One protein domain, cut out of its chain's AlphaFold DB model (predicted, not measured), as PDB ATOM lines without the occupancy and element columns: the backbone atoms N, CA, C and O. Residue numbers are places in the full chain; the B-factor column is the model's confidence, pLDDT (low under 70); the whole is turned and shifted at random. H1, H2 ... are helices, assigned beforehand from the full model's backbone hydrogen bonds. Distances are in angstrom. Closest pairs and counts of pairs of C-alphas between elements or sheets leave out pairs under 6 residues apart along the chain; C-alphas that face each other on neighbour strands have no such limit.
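AT A GLANCE: This is residues 120 to 222 of the 349 residues of the protein "Dimer_Tnp_hAT domain-containing protein" of Stylophora pistillata (UniProt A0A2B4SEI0). Four longer helices, H3, H4, H6 and H8, cross steeply in a rounded body, and the short H1 is set in among them near the middle. The short H2 and H5 lie far out, their centres 14.9 A and 17.1 A from the mean of the C-alphas, and H7 and H8 form a helical hairpin, H8 folding back on H7 at 42 degrees. The printed part has 103 residues with eight named helices, H1 to H8 in chain order, and no named strand: all helix. It is compact, with a radius of gyration of the C-alphas of 13.0 A and spans of 37 by 32 by 26 A.

IN THESE COORDINATES: H1, residues 120 to 126, begins at C-alpha 120 (28.530, 20.229, 92.478). H2 is residues 137 to 141, and H3, 15.4 A long, residues 144 to 154. H4, residues 158 to 174, is 24.6 A long with a kink of 30 degrees near residue 167. H5 is residues 179 to 182, H6 190 to 200 at 15.6 A, H7 202 to 208. H8, residues 210 to 220, 15.5 A, ends at C-alpha 220 (24.722, 19.796, 103.201).

HOW THE PARTS SIT: H1 touches H3 at a steep tilt of 60 degrees, opposite ways; the closest C-alphas, Ala 122 and Glu 146, are 4.3 A apart. H6 and H8 touch at a steep tilt of 56 degrees, closest at C-alphas 195 and 216, 5.7 A. H4 touches H8 with residues 161 to 165 alone, closest at C-alphas 161 and 211, 6.1 A. Every O i to N i+4 pair is within hydrogen-bond range in H6 and H8, but 6 of 7 in H3, 12 of 13 in H4; H5 is too short. For H1, H2 and H7 these are 0 of 3, 0 of 1 and 1 of 3, against O i to N i+3 counts of 4 of 4, 2 of 2 and 2 of 4.

THE WHOLE: C-alphas 159 and 185, the farthest apart, are 37.3 A apart. The printed part has no cut, no link is long, and no printed residue is under 70 in pLDDT.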
ATOM      1  N   LEU A 120      29.883  19.805  92.109       89.25
ATOM      2  CA  LEU A 120      28.530  20.229  92.478       89.25
ATOM      3  C   LEU A 120      27.466  19.495  91.653       89.25
ATOM      4  O   LEU A 120      26.487  18.998  92.204       89.25
ATOM      5  N   GLU A 121      27.691  19.347  90.350       91.81
ATOM      6  CA  GLU A 121      26.818  18.585  89.455       91.81
ATOM      7  C   GLU A 121      26.761  17.101  89.831       91.81
ATOM      8  O   GLU A 121      25.698  16.485  89.750       91.81
ATOM      9  N   ALA A 122      27.861  16.523  90.321       94.69
ATOM     10  CA  ALA A 122      27.884  15.135  90.775       94.69
ATOM     11  C   ALA A 122      26.985  14.881  92.000       94.69
ATOM     12  O   ALA A 122      26.547  13.750  92.212       94.69
ATOM     13  N   PHE A 123      26.630  15.906  92.783       93.75
ATOM     14  CA  PHE A 123      25.648  15.763  93.864       93.75
ATOM     15  C   PHE A 123      24.196  15.638  93.371       93.75
ATOM     16  O   PHE A 123      23.321  15.257  94.154       93.75
ATOM     17  N   SER A 124      23.932  15.817  92.070       92.94
ATOM     18  CA  SER A 124      22.631  15.504  91.452       92.94
ATOM     19  C   SER A 124      22.203  14.040  91.634       92.94
ATOM     20  O   SER A 124      21.023  13.721  91.508       92.94
ATOM     21  N   ILE A 125      23.110  13.144  92.049       93.81
ATOM     22  CA  ILE A 125      22.755  11.777  92.458       93.81
ATOM     23  C   ILE A 125      21.699  11.724  93.567       93.81
ATOM     24  O   ILE A 125      21.035  10.688  93.700       93.81
ATOM     25  N   PHE A 126      21.567  12.797  94.351       94.50
ATOM     26  CA  PHE A 126      20.576  12.968  95.411       94.50
ATOM     27  C   PHE A 126      19.294  13.666  94.941       94.50
ATOM     28  O   PHE A 126      18.332  13.712  95.705       94.50
ATOM     29  N   ASP A 127      19.238  14.154  93.700       92.31
ATOM     30  CA  ASP A 127      18.034  14.747  93.128       92.31
ATOM     31  C   ASP A 127      17.046  13.637  92.714       92.31
ATOM     32  O   ASP A 127      17.336  12.834  91.814       92.31
ATOM     33  N   PRO A 128      15.866  13.548  93.354       91.12
ATOM     34  CA  PRO A 128      14.859  12.558  92.996       91.12
ATOM     35  C   PRO A 128      14.187  12.856  91.648       91.12
ATOM     36  O   PRO A 128      13.594  11.951  91.067       91.12
ATOM     37  N   SER A 129      14.258  14.090  91.136       89.12
ATOM     38  CA  SER A 129      13.677  14.469  89.842       89.12
ATOM     39  C   SER A 129      14.496  13.965  88.650       89.12
ATOM     40  O   SER A 129      13.933  13.685  87.592       89.12
ATOM     41  N   CYS A 130      15.801  13.761  88.847       89.50
ATOM     42  CA  CYS A 130      16.713  13.190  87.857       89.50
ATOM     43  C   CYS A 130      16.715  11.651  87.851       89.50
ATOM     44  O   CYS A 130      17.314  11.043  86.963       89.50
ATOM     45  N   LEU A 131      16.058  11.002  88.822       91.06
ATOM     46  CA  LEU A 131      16.047   9.547  88.957       91.06
ATOM     47  C   LEU A 131      15.208   8.893  87.835       91.06
ATOM     48  O   LEU A 131      14.000   9.132  87.763       91.06
ATOM     49  N   PRO A 132      15.796   8.022  86.985       92.19
ATOM     50  CA  PRO A 132      15.037   7.324  85.950       92.19
ATOM     51  C   PRO A 132      13.986   6.371  86.535       92.19
ATOM     52  O   PRO A 132      14.056   5.971  87.698       92.19
ATOM     53  N   LYS A 133      13.025   5.944  85.711       88.81
ATOM     54  CA  LYS A 133      12.049   4.912  86.100       88.81
ATOM     55  C   LYS A 133      12.725   3.545  86.240       88.81
ATOM     56  O   LYS A 133      13.686   3.261  85.530       88.81
ATOM     57  N   LEU A 134      12.197   2.686  87.116       87.62
ATOM     58  CA  LEU A 134      12.794   1.381  87.438       87.62
ATOM     59  C   LEU A 134      12.930   0.459  86.221       87.62
ATOM     60  O   LEU A 134      13.839  -0.370  86.179       87.62
ATOM     61  N   GLU A 135      12.029   0.584  85.249       87.62
ATOM     62  CA  GLU A 135      12.008  -0.247  84.047       87.62
ATOM     63  C   GLU A 135      13.057   0.182  83.008       87.62
ATOM     64  O   GLU A 135      13.342  -0.566  82.071       87.62
ATOM     65  N   ASP A 136      13.647   1.370  83.161       90.75
ATOM     66  CA  ASP A 136      14.598   1.927  82.206       90.75
ATOM     67  C   ASP A 136      16.002   1.321  82.380       90.75
ATOM     68  O   ASP A 136      16.534   1.175  83.483       90.75
ATOM     69  N   LEU A 137      16.668   1.031  81.261       87.88
ATOM     70  CA  LEU A 137      18.081   0.653  81.245       87.88
ATOM     71  C   LEU A 137      18.973   1.766  81.817       87.88
ATOM     72  O   LEU A 137      20.007   1.459  82.421       87.88
ATOM     73  N   ALA A 138      18.563   3.033  81.684       89.44
ATOM     74  CA  ALA A 138      19.248   4.179  82.276       89.44
ATOM     75  C   ALA A 138      19.324   4.080  83.809       89.44
ATOM     76  O   ALA A 138      20.353   4.422  84.395       89.44
ATOM     77  N   PHE A 139      18.310   3.500  84.466       89.50
ATOM     78  CA  PHE A 139      18.296   3.316  85.921       89.50
ATOM     79  C   PHE A 139      19.473   2.471  86.417       89.50
ATOM     80  O   PHE A 139      20.014   2.701  87.502       89.50
ATOM     81  N   LYS A 140      19.925   1.490  85.624       86.31
ATOM     82  CA  LYS A 140      21.070   0.643  85.994       86.31
ATOM     83  C   LYS A 140      22.374   1.435  86.057       86.31
ATOM     84  O   LYS A 140      23.164   1.174  86.960       86.31
ATOM     85  N   LYS A 141      22.564   2.387  85.141       89.44
ATOM     86  CA  LYS A 141      23.792   3.188  85.000       89.44
ATOM     87  C   LYS A 141      23.739   4.544  85.720       89.44
ATOM     88  O   LYS A 141      24.767   5.203  85.813       89.44
ATOM     89  N   TYR A 142      22.579   4.945  86.238       91.62
ATOM     90  CA  TYR A 142      22.386   6.237  86.897       91.62
ATOM     91  C   TYR A 142      23.301   6.435  88.115       91.62
ATOM     92  O   TYR A 142      23.317   5.612  89.038       91.62
ATOM     93  N   GLY A 143      24.030   7.552  88.145       90.88
ATOM     94  CA  GLY A 143      24.950   7.902  89.224       90.88
ATOM     95  C   GLY A 143      26.364   7.334  89.075       90.88
ATOM     96  O   GLY A 143      27.192   7.576  89.943       90.88
ATOM     97  N   VAL A 144      26.668   6.523  88.053       93.06
ATOM     98  CA  VAL A 144      27.993   5.882  87.943       93.06
ATOM     99  C   VAL A 144      29.091   6.898  87.630       93.06
ATOM    100  O   VAL A 144      30.196   6.771  88.158       93.06
ATOM    101  N   ASP A 145      28.817   7.878  86.772       93.88
ATOM    102  CA  ASP A 145      29.816   8.866  86.359       93.88
ATOM    103  C   ASP A 145      30.007   9.946  87.428       93.88
ATOM    104  O   ASP A 145      31.132  10.332  87.730       93.88
ATOM    105  N   GLU A 146      28.937  10.318  88.115       95.06
ATOM    106  CA  GLU A 146      28.953  11.221  89.258       95.06
ATOM    107  C   GLU A 146      29.759  10.625  90.422       95.06
ATOM    108  O   GLU A 146      30.616  11.289  91.001       95.06
ATOM    109  N   ILE A 147      29.588   9.329  90.714       94.94
ATOM    110  CA  ILE A 147      30.400   8.639  91.728       94.94
ATOM    111  C   ILE A 147      31.884   8.598  91.330       94.94
ATOM    112  O   ILE A 147      32.742   8.648  92.214       94.94
ATOM    113  N   LYS A 148      32.218   8.579  90.026       93.06
ATOM    114  CA  LYS A 148      33.615   8.723  89.567       93.06
ATOM    115  C   LYS A 148      34.220  10.066  89.959       93.06
ATOM    116  O   LYS A 148      35.382  10.122  90.360       93.06
ATOM    117  N   VAL A 149      33.434  11.134  89.863       94.12
ATOM    118  CA  VAL A 149      33.857  12.472  90.286       94.12
ATOM    119  C   VAL A 149      34.010  12.523  91.807       94.12
ATOM    120  O   VAL A 149      35.075  12.892  92.306       94.12
ATOM    121  N   LEU A 150      32.995  12.067  92.549       92.75
ATOM    122  CA  LEU A 150      32.976  12.140  94.013       92.75
ATOM    123  C   LEU A 150      34.076  11.293  94.668       92.75
ATOM    124  O   LEU A 150      34.731  11.771  95.591       92.75
ATOM    125  N   HIS A 151      34.344  10.069  94.187       91.69
ATOM    126  CA  HIS A 151      35.404   9.243  94.781       91.69
ATOM    127  C   HIS A 151      36.791   9.860  94.581       91.69
ATOM    128  O   HIS A 151      37.667   9.687  95.423       91.69
ATOM    129  N   LYS A 152      37.015  10.561  93.460       91.25
ATOM    130  CA  LYS A 152      38.296  11.216  93.185       91.25
ATOM    131  C   LYS A 152      38.499  12.401  94.124       91.25
ATOM    132  O   LYS A 152      39.599  12.572  94.637       91.25
ATOM    133  N   GLN A 153      37.446  13.183  94.348       91.25
ATOM    134  CA  GLN A 153      37.506  14.380  95.178       91.25
ATOM    135  C   GLN A 153      37.616  14.053  96.672       91.25
ATOM    136  O   GLN A 153      38.484  14.583  97.359       91.25
ATOM    137  N   PHE A 154      36.756  13.164  97.172       89.62
ATOM    138  CA  PHE A 154      36.630  12.872  98.605       89.62
ATOM    139  C   PHE A 154      37.375  11.607  99.043       89.62
ATOM    140  O   PHE A 154      37.258  11.186 100.190       89.62
ATOM    141  N   GLN A 155      38.153  11.003  98.137       88.69
ATOM    142  CA  GLN A 155      38.968   9.807  98.386       88.69
ATOM    143  C   GLN A 155      38.155   8.607  98.902       88.69
ATOM    144  O   GLN A 155      38.640   7.792  99.687       88.69
ATOM    145  N   PHE A 156      36.902   8.482  98.459       91.06
ATOM    146  CA  PHE A 156      36.084   7.314  98.766       91.06
ATOM    147  C   PHE A 156      36.571   6.072  98.012       91.06
ATOM    148  O   PHE A 156      37.154   6.157  96.928       91.06
ATOM    149  N   ASP A 157      36.275   4.899  98.566       93.12
ATOM    150  CA  ASP A 157      36.472   3.635  97.860       93.12
ATOM    151  C   ASP A 157      35.459   3.550  96.716       93.12
ATOM    152  O   ASP A 157      34.245   3.516  96.930       93.12
ATOM    153  N   LYS A 158      35.969   3.541  95.486       92.19
ATOM    154  CA  LYS A 158      35.154   3.574  94.276       92.19
ATOM    155  C   LYS A 158      34.201   2.384  94.180       92.19
ATOM    156  O   LYS A 158      33.017   2.584  93.913       92.19
ATOM    157  N   ASP A 159      34.701   1.167  94.368       92.69
ATOM    158  CA  ASP A 159      33.914  -0.049  94.152       92.69
ATOM    159  C   ASP A 159      32.872  -0.203  95.260       92.69
ATOM    160  O   ASP A 159      31.708  -0.523  94.998       92.69
ATOM    161  N   HIS A 160      33.256   0.137  96.492       92.94
ATOM    162  CA  HIS A 160      32.346   0.160  97.625       92.94
ATOM    163  C   HIS A 160      31.247   1.222  97.459       92.94
ATOM    164  O   HIS A 160      30.065   0.913  97.636       92.94
ATOM    165  N   THR A 161      31.593   2.444  97.036       92.94
ATOM    166  CA  THR A 161      30.607   3.519  96.831       92.94
ATOM    167  C   THR A 161      29.656   3.188  95.677       92.94
ATOM    168  O   THR A 161      28.452   3.430  95.778       92.94
ATOM    169  N   LEU A 162      30.149   2.588  94.586       93.94
ATOM    170  CA  LEU A 162      29.307   2.151  93.465       93.94
ATOM    171  C   LEU A 162      28.297   1.076  93.893       93.94
ATOM    172  O   LEU A 162      27.126   1.146  93.507       93.94
ATOM    173  N   ALA A 163      28.716   0.119  94.724       93.00
ATOM    174  CA  ALA A 163      27.819  -0.892  95.280       93.00
ATOM    175  C   ALA A 163      26.751  -0.269  96.198       93.00
ATOM    176  O   ALA A 163      25.563  -0.568  96.056       93.00
ATOM    177  N   GLN A 164      27.144   0.656  97.083       94.31
ATOM    178  CA  GLN A 164      26.202   1.414  97.915       94.31
ATOM    179  C   GLN A 164      25.205   2.194  97.054       94.31
ATOM    180  O   GLN A 164      23.995   2.119  97.282       94.31
ATOM    181  N   ARG A 165      25.687   2.891  96.016       93.75
ATOM    182  CA  ARG A 165      24.856   3.663  95.085       93.75
ATOM    183  C   ARG A 165      23.820   2.789  94.385       93.75
ATOM    184  O   ARG A 165      22.669   3.208  94.240       93.75
ATOM    185  N   TYR A 166      24.204   1.582  93.972       92.31
ATOM    186  CA  TYR A 166      23.297   0.645  93.314       92.31
ATOM    187  C   TYR A 166      22.071   0.316  94.174       92.31
ATOM    188  O   TYR A 166      20.966   0.233  93.648       92.31
ATOM    189  N   ASN A 167      22.243   0.186  95.487       91.94
ATOM    190  CA  ASN A 167      21.143  -0.071  96.415       91.94
ATOM    191  C   ASN A 167      20.421   1.227  96.825       91.94
ATOM    192  O   ASN A 167      19.193   1.260  96.911       91.94
ATOM    193  N   PHE A 168      21.158   2.325  97.002       93.62
ATOM    194  CA  PHE A 168      20.612   3.606  97.451       93.62
ATOM    195  C   PHE A 168      19.578   4.205  96.485       93.62
ATOM    196  O   PHE A 168      18.596   4.791  96.926       93.62
ATOM    197  N   LYS A 169      19.719   4.015  95.167       92.31
ATOM    198  CA  LYS A 169      18.705   4.477  94.194       92.31
ATOM    199  C   LYS A 169      17.328   3.819  94.382       92.31
ATOM    200  O   LYS A 169      16.310   4.457  94.130       92.31
ATOM    201  N   TYR A 170      17.280   2.573  94.866       92.25
ATOM    202  CA  TYR A 170      16.016   1.917  95.214       92.25
ATOM    203  C   TYR A 170      15.419   2.513  96.487       92.25
ATOM    204  O   TYR A 170      14.214   2.761  96.535       92.25
ATOM    205  N   LEU A 171      16.266   2.808  97.482       91.25
ATOM    206  CA  LEU A 171      15.848   3.552  98.666       91.25
ATOM    207  C   LEU A 171      15.250   4.902  98.253       91.25
ATOM    208  O   LEU A 171      14.100   5.158  98.591       91.25
ATOM    209  N   MET A 172      15.957   5.704  97.451       91.38
ATOM    210  CA  MET A 172      15.453   6.988  96.947       91.38
ATOM    211  C   MET A 172      14.099   6.861  96.246       91.38
ATOM    212  O   MET A 172      13.196   7.639  96.538       91.38
ATOM    213  N   SER A 173      13.924   5.861  95.376       89.44
ATOM    214  CA  SER A 173      12.644   5.633  94.695       89.44
ATOM    215  C   SER A 173      11.497   5.290  95.655       89.44
ATOM    216  O   SER A 173      10.336   5.508  95.314       89.44
ATOM    217  N   SER A 174      11.798   4.721  96.824       89.75
ATOM    218  CA  SER A 174      10.803   4.403  97.854       89.75
ATOM    219  C   SER A 174      10.451   5.605  98.741       89.75
ATOM    220  O   SER A 174       9.407   5.609  99.401       89.75
ATOM    221  N   LEU A 175      11.292   6.647  98.755       89.44
ATOM    222  CA  LEU A 175      11.069   7.835  99.570       89.44
ATOM    223  C   LEU A 175       9.924   8.670  98.991       89.44
ATOM    224  O   LEU A 175       9.985   9.193  97.881       89.44
ATOM    225  N   LYS A 176       8.870   8.858  99.789       87.12
ATOM    226  CA  LYS A 176       7.771   9.768  99.447       87.12
ATOM    227  C   LYS A 176       8.255  11.217  99.526       87.12
ATOM    228  O   LYS A 176       8.410  11.750 100.627       87.12
ATOM    229  N   VAL A 177       8.472  11.837  98.368       89.50
ATOM    230  CA  VAL A 177       8.784  13.269  98.243       89.50
ATOM    231  C   VAL A 177       7.486  14.046  98.004       89.50
ATOM    232  O   VAL A 177       6.735  13.708  97.084       89.50
ATOM    233  N   PRO A 178       7.173  15.074  98.813       90.81
ATOM    234  CA  PRO A 178       5.982  15.886  98.601       90.81
ATOM    235  C   PRO A 178       5.974  16.552  97.220       90.81
ATOM    236  O   PRO A 178       6.960  17.148  96.792       90.81
ATOM    237  N   SER A 179       4.824  16.535  96.542       86.94
ATOM    238  CA  SER A 179       4.690  17.136  95.203       86.94
ATOM    239  C   SER A 179       4.943  18.651  95.170       86.94
ATOM    240  O   SER A 179       5.263  19.193  94.115       86.94
ATOM    241  N   ALA A 180       4.806  19.347  96.304       88.69
ATOM    242  CA  ALA A 180       5.169  20.759  96.434       88.69
ATOM    243  C   ALA A 180       6.686  20.984  96.303       88.69
ATOM    244  O   ALA A 180       7.087  21.907  95.600       88.69
ATOM    245  N   VAL A 181       7.505  20.095  96.883       88.31
ATOM    246  CA  VAL A 181       8.974  20.120  96.762       88.31
ATOM    247  C   VAL A 181       9.385  19.864  95.312       88.31
ATOM    248  O   VAL A 181      10.131  20.645  94.737       88.31
ATOM    249  N   LEU A 182       8.821  18.829  94.675       85.38
ATOM    250  CA  LEU A 182       9.138  18.482  93.280       85.38
ATOM    251  C   LEU A 182       8.778  19.585  92.271       85.38
ATOM    252  O   LEU A 182       9.377  19.658  91.206       85.38
ATOM    253  N   ARG A 183       7.789  20.429  92.589       83.12
ATOM    254  CA  ARG A 183       7.367  21.557  91.742       83.12
ATOM    255  C   ARG A 183       8.051  22.879  92.099       83.12
ATOM    256  O   ARG A 183       7.642  23.902  91.559       83.12
ATOM    257  N   GLY A 184       9.011  22.879  93.028       80.38
ATOM    258  CA  GLY A 184       9.703  24.094  93.468       80.38
ATOM    259  C   GLY A 184       8.792  25.117  94.155       80.38
ATOM    260  O   GLY A 184       9.042  26.311  94.073       80.38
ATOM    261  N   LYS A 185       7.695  24.671  94.785       76.44
ATOM    262  CA  LYS A 185       6.750  25.543  95.515       76.44
ATOM    263  C   LYS A 185       7.046  25.645  97.016       76.44
ATOM    264  O   LYS A 185       6.288  26.288  97.731       76.44
ATOM    265  N   ASN A 186       8.083  24.959  97.478       80.94
ATOM    266  CA  ASN A 186       8.572  25.004  98.851       80.94
ATOM    267  C   ASN A 186       9.934  25.698  98.879       80.94
ATOM    268  O   ASN A 186      10.622  25.737  97.863       80.94
ATOM    269  N   ASP A 187      10.344  26.130 100.070       81.00
ATOM    270  CA  ASP A 187      11.652  26.756 100.299       81.00
ATOM    271  C   ASP A 187      12.832  25.785 100.109       81.00
ATOM    272  O   ASP A 187      13.971  26.217  99.973       81.00
ATOM    273  N   LEU A 188      12.568  24.470 100.086       84.69
ATOM    274  CA  LEU A 188      13.577  23.430  99.884       84.69
ATOM    275  C   LEU A 188      13.552  22.887  98.456       84.69
ATOM    276  O   LEU A 188      12.494  22.533  97.922       84.69
ATOM    277  N   SER A 189      14.748  22.700  97.899       88.44
ATOM    278  CA  SER A 189      14.932  21.956  96.651       88.44
ATOM    279  C   SER A 189      14.675  20.447  96.838       88.44
ATOM    280  O   SER A 189      14.805  19.922  97.951       88.44
ATOM    281  N   PRO A 190      14.342  19.702  95.764       90.94
ATOM    282  CA  PRO A 190      14.226  18.240  95.810       90.94
ATOM    283  C   PRO A 190      15.472  17.541  96.358       90.94
ATOM    284  O   PRO A 190      15.353  16.627  97.176       90.94
ATOM    285  N   THR A 191      16.652  18.003  95.949       91.81
ATOM    286  CA  THR A 191      17.949  17.502  96.413       91.81
ATOM    287  C   THR A 191      18.131  17.741  97.907       91.81
ATOM    288  O   THR A 191      18.402  16.802  98.653       91.81
ATOM    289  N   GLU A 192      17.905  18.972  98.375       90.38
ATOM    290  CA  GLU A 192      18.040  19.319  99.794       90.38
ATOM    291  C   GLU A 192      17.071  18.519 100.672       90.38
ATOM    292  O   GLU A 192      17.451  18.027 101.735       90.38
ATOM    293  N   PHE A 193      15.834  18.322 100.210       91.88
ATOM    294  CA  PHE A 193      14.853  17.512 100.925       91.88
ATOM    295  C   PHE A 193      15.335  16.069 101.131       91.88
ATOM    296  O   PHE A 193      15.217  15.534 102.236       91.88
ATOM    297  N   ILE A 194      15.878  15.434 100.086       93.25
ATOM    298  CA  ILE A 194      16.416  14.072 100.191       93.25
ATOM    299  C   ILE A 194      17.612  14.041 101.133       93.25
ATOM    300  O   ILE A 194      17.638  13.188 102.017       93.25
ATOM    301  N   LEU A 195      18.557  14.969 100.975       93.88
ATOM    302  CA  LEU A 195      19.752  15.054 101.810       93.88
ATOM    303  C   LEU A 195      19.395  15.159 103.295       93.88
ATOM    304  O   LEU A 195      19.809  14.307 104.080       93.88
ATOM    305  N   ARG A 196      18.553  16.129 103.674       92.00
ATOM    306  CA  ARG A 196      18.104  16.293 105.066       92.00
ATOM    307  C   ARG A 196      17.397  15.045 105.580       92.00
ATOM    308  O   ARG A 196      17.638  14.615 106.701       92.00
ATOM    309  N   LYS A 197      16.551  14.418 104.756       92.00
ATOM    310  CA  LYS A 197      15.822  13.212 105.157       92.00
ATOM    311  C   LYS A 197      16.748  12.026 105.432       92.00
ATOM    312  O   LYS A 197      16.593  11.369 106.456       92.00
ATOM    313  N   VAL A 198      17.691  11.737 104.533       92.94
ATOM    314  CA  VAL A 198      18.586  10.578 104.699       92.94
ATOM    315  C   VAL A 198      19.600  10.796 105.817       92.94
ATOM    316  O   VAL A 198      19.928   9.847 106.524       92.94
ATOM    317  N   VAL A 199      20.046  12.038 106.013       93.12
ATOM    318  CA  VAL A 199      20.982  12.402 107.079       93.12
ATOM    319  C   VAL A 199      20.296  12.400 108.449       93.12
ATOM    320  O   VAL A 199      20.869  11.890 109.402       93.12
ATOM    321  N   LYS A 200      19.031  12.822 108.550       91.50
ATOM    322  CA  LYS A 200      18.238  12.677 109.783       91.50
ATOM    323  C   LYS A 200      18.039  11.215 110.203       91.50
ATOM    324  O   LYS A 200      17.969  10.887 111.380       91.50
ATOM    325  N   GLU A 201      17.967  10.308 109.233       90.12
ATOM    326  CA  GLU A 201      17.856   8.860 109.456       90.12
ATOM    327  C   GLU A 201      19.230   8.148 109.413       90.12
ATOM    328  O   GLU A 201      19.306   6.928 109.216       90.12
ATOM    329  N   GLN A 202      20.336   8.888 109.594       86.19
ATOM    330  CA  GLN A 202      21.692   8.389 109.334       86.19
ATOM    331  C   GLN A 202      22.081   7.151 110.138       86.19
ATOM    332  O   GLN A 202      22.833   6.325 109.631       86.19
ATOM    333  N   VAL A 203      21.570   6.979 111.360       87.19
ATOM    334  CA  VAL A 203      21.900   5.819 112.207       87.19
ATOM    335  C   VAL A 203      21.551   4.506 111.497       87.19
ATOM    336  O   VAL A 203      22.343   3.565 111.497       87.19
ATOM    337  N   THR A 204      20.404   4.463 110.816       88.12
ATOM    338  CA  THR A 204      19.947   3.286 110.065       88.12
ATOM    339  C   THR A 204      20.677   3.161 108.730       88.12
ATOM    340  O   THR A 204      21.111   2.074 108.340       88.12
ATOM    341  N   HIS A 205      20.832   4.278 108.014       88.62
ATOM    342  CA  HIS A 205      21.376   4.267 106.654       88.62
ATOM    343  C   HIS A 205      22.894   4.075 106.616       88.62
ATOM    344  O   HIS A 205      23.393   3.467 105.671       88.62
ATOM    345  N   ARG A 206      23.642   4.497 107.646       89.25
ATOM    346  CA  ARG A 206      25.111   4.363 107.711       89.25
ATOM    347  C   ARG A 206      25.609   2.925 107.713       89.25
ATOM    348  O   ARG A 206      26.725   2.697 107.260       89.25
ATOM    349  N   ILE A 207      24.806   1.966 108.173       89.12
ATOM    350  CA  ILE A 207      25.172   0.540 108.152       89.12
ATOM    351  C   ILE A 207      25.321   0.052 106.705       89.12
ATOM    352  O   ILE A 207      26.243  -0.694 106.385       89.12
ATOM    353  N   ASN A 208      24.423   0.499 105.825       90.25
ATOM    354  CA  ASN A 208      24.358   0.042 104.437       90.25
ATOM    355  C   ASN A 208      25.039   1.002 103.455       90.25
ATOM    356  O   ASN A 208      25.458   0.580 102.379       90.25
ATOM    357  N   PHE A 209      25.122   2.289 103.802       94.19
ATOM    358  CA  PHE A 209      25.497   3.372 102.893       94.19
ATOM    359  C   PHE A 209      26.504   4.373 103.498       94.19
ATOM    360  O   PHE A 209      26.299   5.581 103.363       94.19
ATOM    361  N   PRO A 210      27.585   3.947 104.179       93.38
ATOM    362  CA  PRO A 210      28.444   4.864 104.934       93.38
ATOM    363  C   PRO A 210      29.059   5.989 104.083       93.38
ATOM    364  O   PRO A 210      29.070   7.137 104.520       93.38
ATOM    365  N   GLN A 211      29.505   5.698 102.856       94.12
ATOM    366  CA  GLN A 211      30.143   6.689 101.973       94.12
ATOM    367  C   GLN A 211      29.120   7.591 101.279       94.12
ATOM    368  O   GLN A 211      29.381   8.768 101.059       94.12
ATOM    369  N   ILE A 212      27.926   7.070 100.979       94.69
ATOM    370  CA  ILE A 212      26.823   7.899 100.478       94.69
ATOM    371  C   ILE A 212      26.322   8.852 101.570       94.69
ATOM    372  O   ILE A 212      25.994   9.994 101.262       94.69
ATOM    373  N   MET A 213      26.291   8.423 102.838       94.12
ATOM    374  CA  MET A 213      25.954   9.307 103.962       94.12
ATOM    375  C   MET A 213      27.010  10.391 104.158       94.12
ATOM    376  O   MET A 213      26.655  11.546 104.370       94.12
ATOM    377  N   ASP A 214      28.291  10.052 104.019       93.75
ATOM    378  CA  ASP A 214      29.361  11.048 104.050       93.75
ATOM    379  C   ASP A 214      29.227  12.053 102.899       93.75
ATOM    380  O   ASP A 214      29.262  13.255 103.137       93.75
ATOM    381  N   ALA A 215      28.971  11.586 101.673       94.62
ATOM    382  CA  ALA A 215      28.700  12.463 100.535       94.62
ATOM    383  C   ALA A 215      27.488  13.379 100.786       94.62
ATOM    384  O   ALA A 215      27.540  14.568 100.476       94.62
ATOM    385  N   ALA A 216      26.412  12.850 101.375       94.56
ATOM    386  CA  ALA A 216      25.218  13.629 101.684       94.56
ATOM    387  C   ALA A 216      25.496  14.726 102.724       94.56
ATOM    388  O   ALA A 216      25.083  15.869 102.538       94.56
ATOM    389  N   GLN A 217      26.237  14.402 103.787       93.56
ATOM    390  CA  GLN A 217      26.640  15.384 104.795       93.56
ATOM    391  C   GLN A 217      27.557  16.456 104.213       93.56
ATOM    392  O   GLN A 217      27.314  17.634 104.440       93.56
ATOM    393  N   ILE A 218      28.556  16.065 103.417       93.06
ATOM    394  CA  ILE A 218      29.448  17.010 102.735       93.06
ATOM    395  C   ILE A 218      28.651  17.961 101.840       93.06
ATOM    396  O   ILE A 218      28.952  19.150 101.798       93.06
ATOM    397  N   CYS A 219      27.633  17.456 101.136       92.75
ATOM    398  CA  CYS A 219      26.773  18.287 100.300       92.75
ATOM    399  C   CYS A 219      25.969  19.301 101.127       92.75
ATOM    400  O   CYS A 219      25.815  20.438 100.695       92.75
ATOM    401  N   LEU A 220      25.469  18.905 102.304       91.25
ATOM    402  CA  LEU A 220      24.722  19.796 103.201       91.25
ATOM    403  C   LEU A 220      25.600  20.863 103.858       91.25
ATOM    404  O   LEU A 220      25.092  21.929 104.181       91.25
ATOM    405  N   THR A 221      26.895  20.598 104.048       90.38
ATOM    406  CA  THR A 221      27.827  21.598 104.584       90.38
ATOM    407  C   THR A 221      28.372  22.543 103.518       90.38
ATOM    408  O   THR A 221      29.118  23.454 103.867       90.38
ATOM    409  N   GLN A 222      28.051  22.364 102.228       85.12
ATOM    410  CA  GLN A 222      28.485  23.314 101.204       85.12
ATOM    411  C   GLN A 222      27.701  24.630 101.339       85.12
ATOM    412  O   GLN A 222      26.468  24.616 101.253       85.12
TER     413      GLN A 222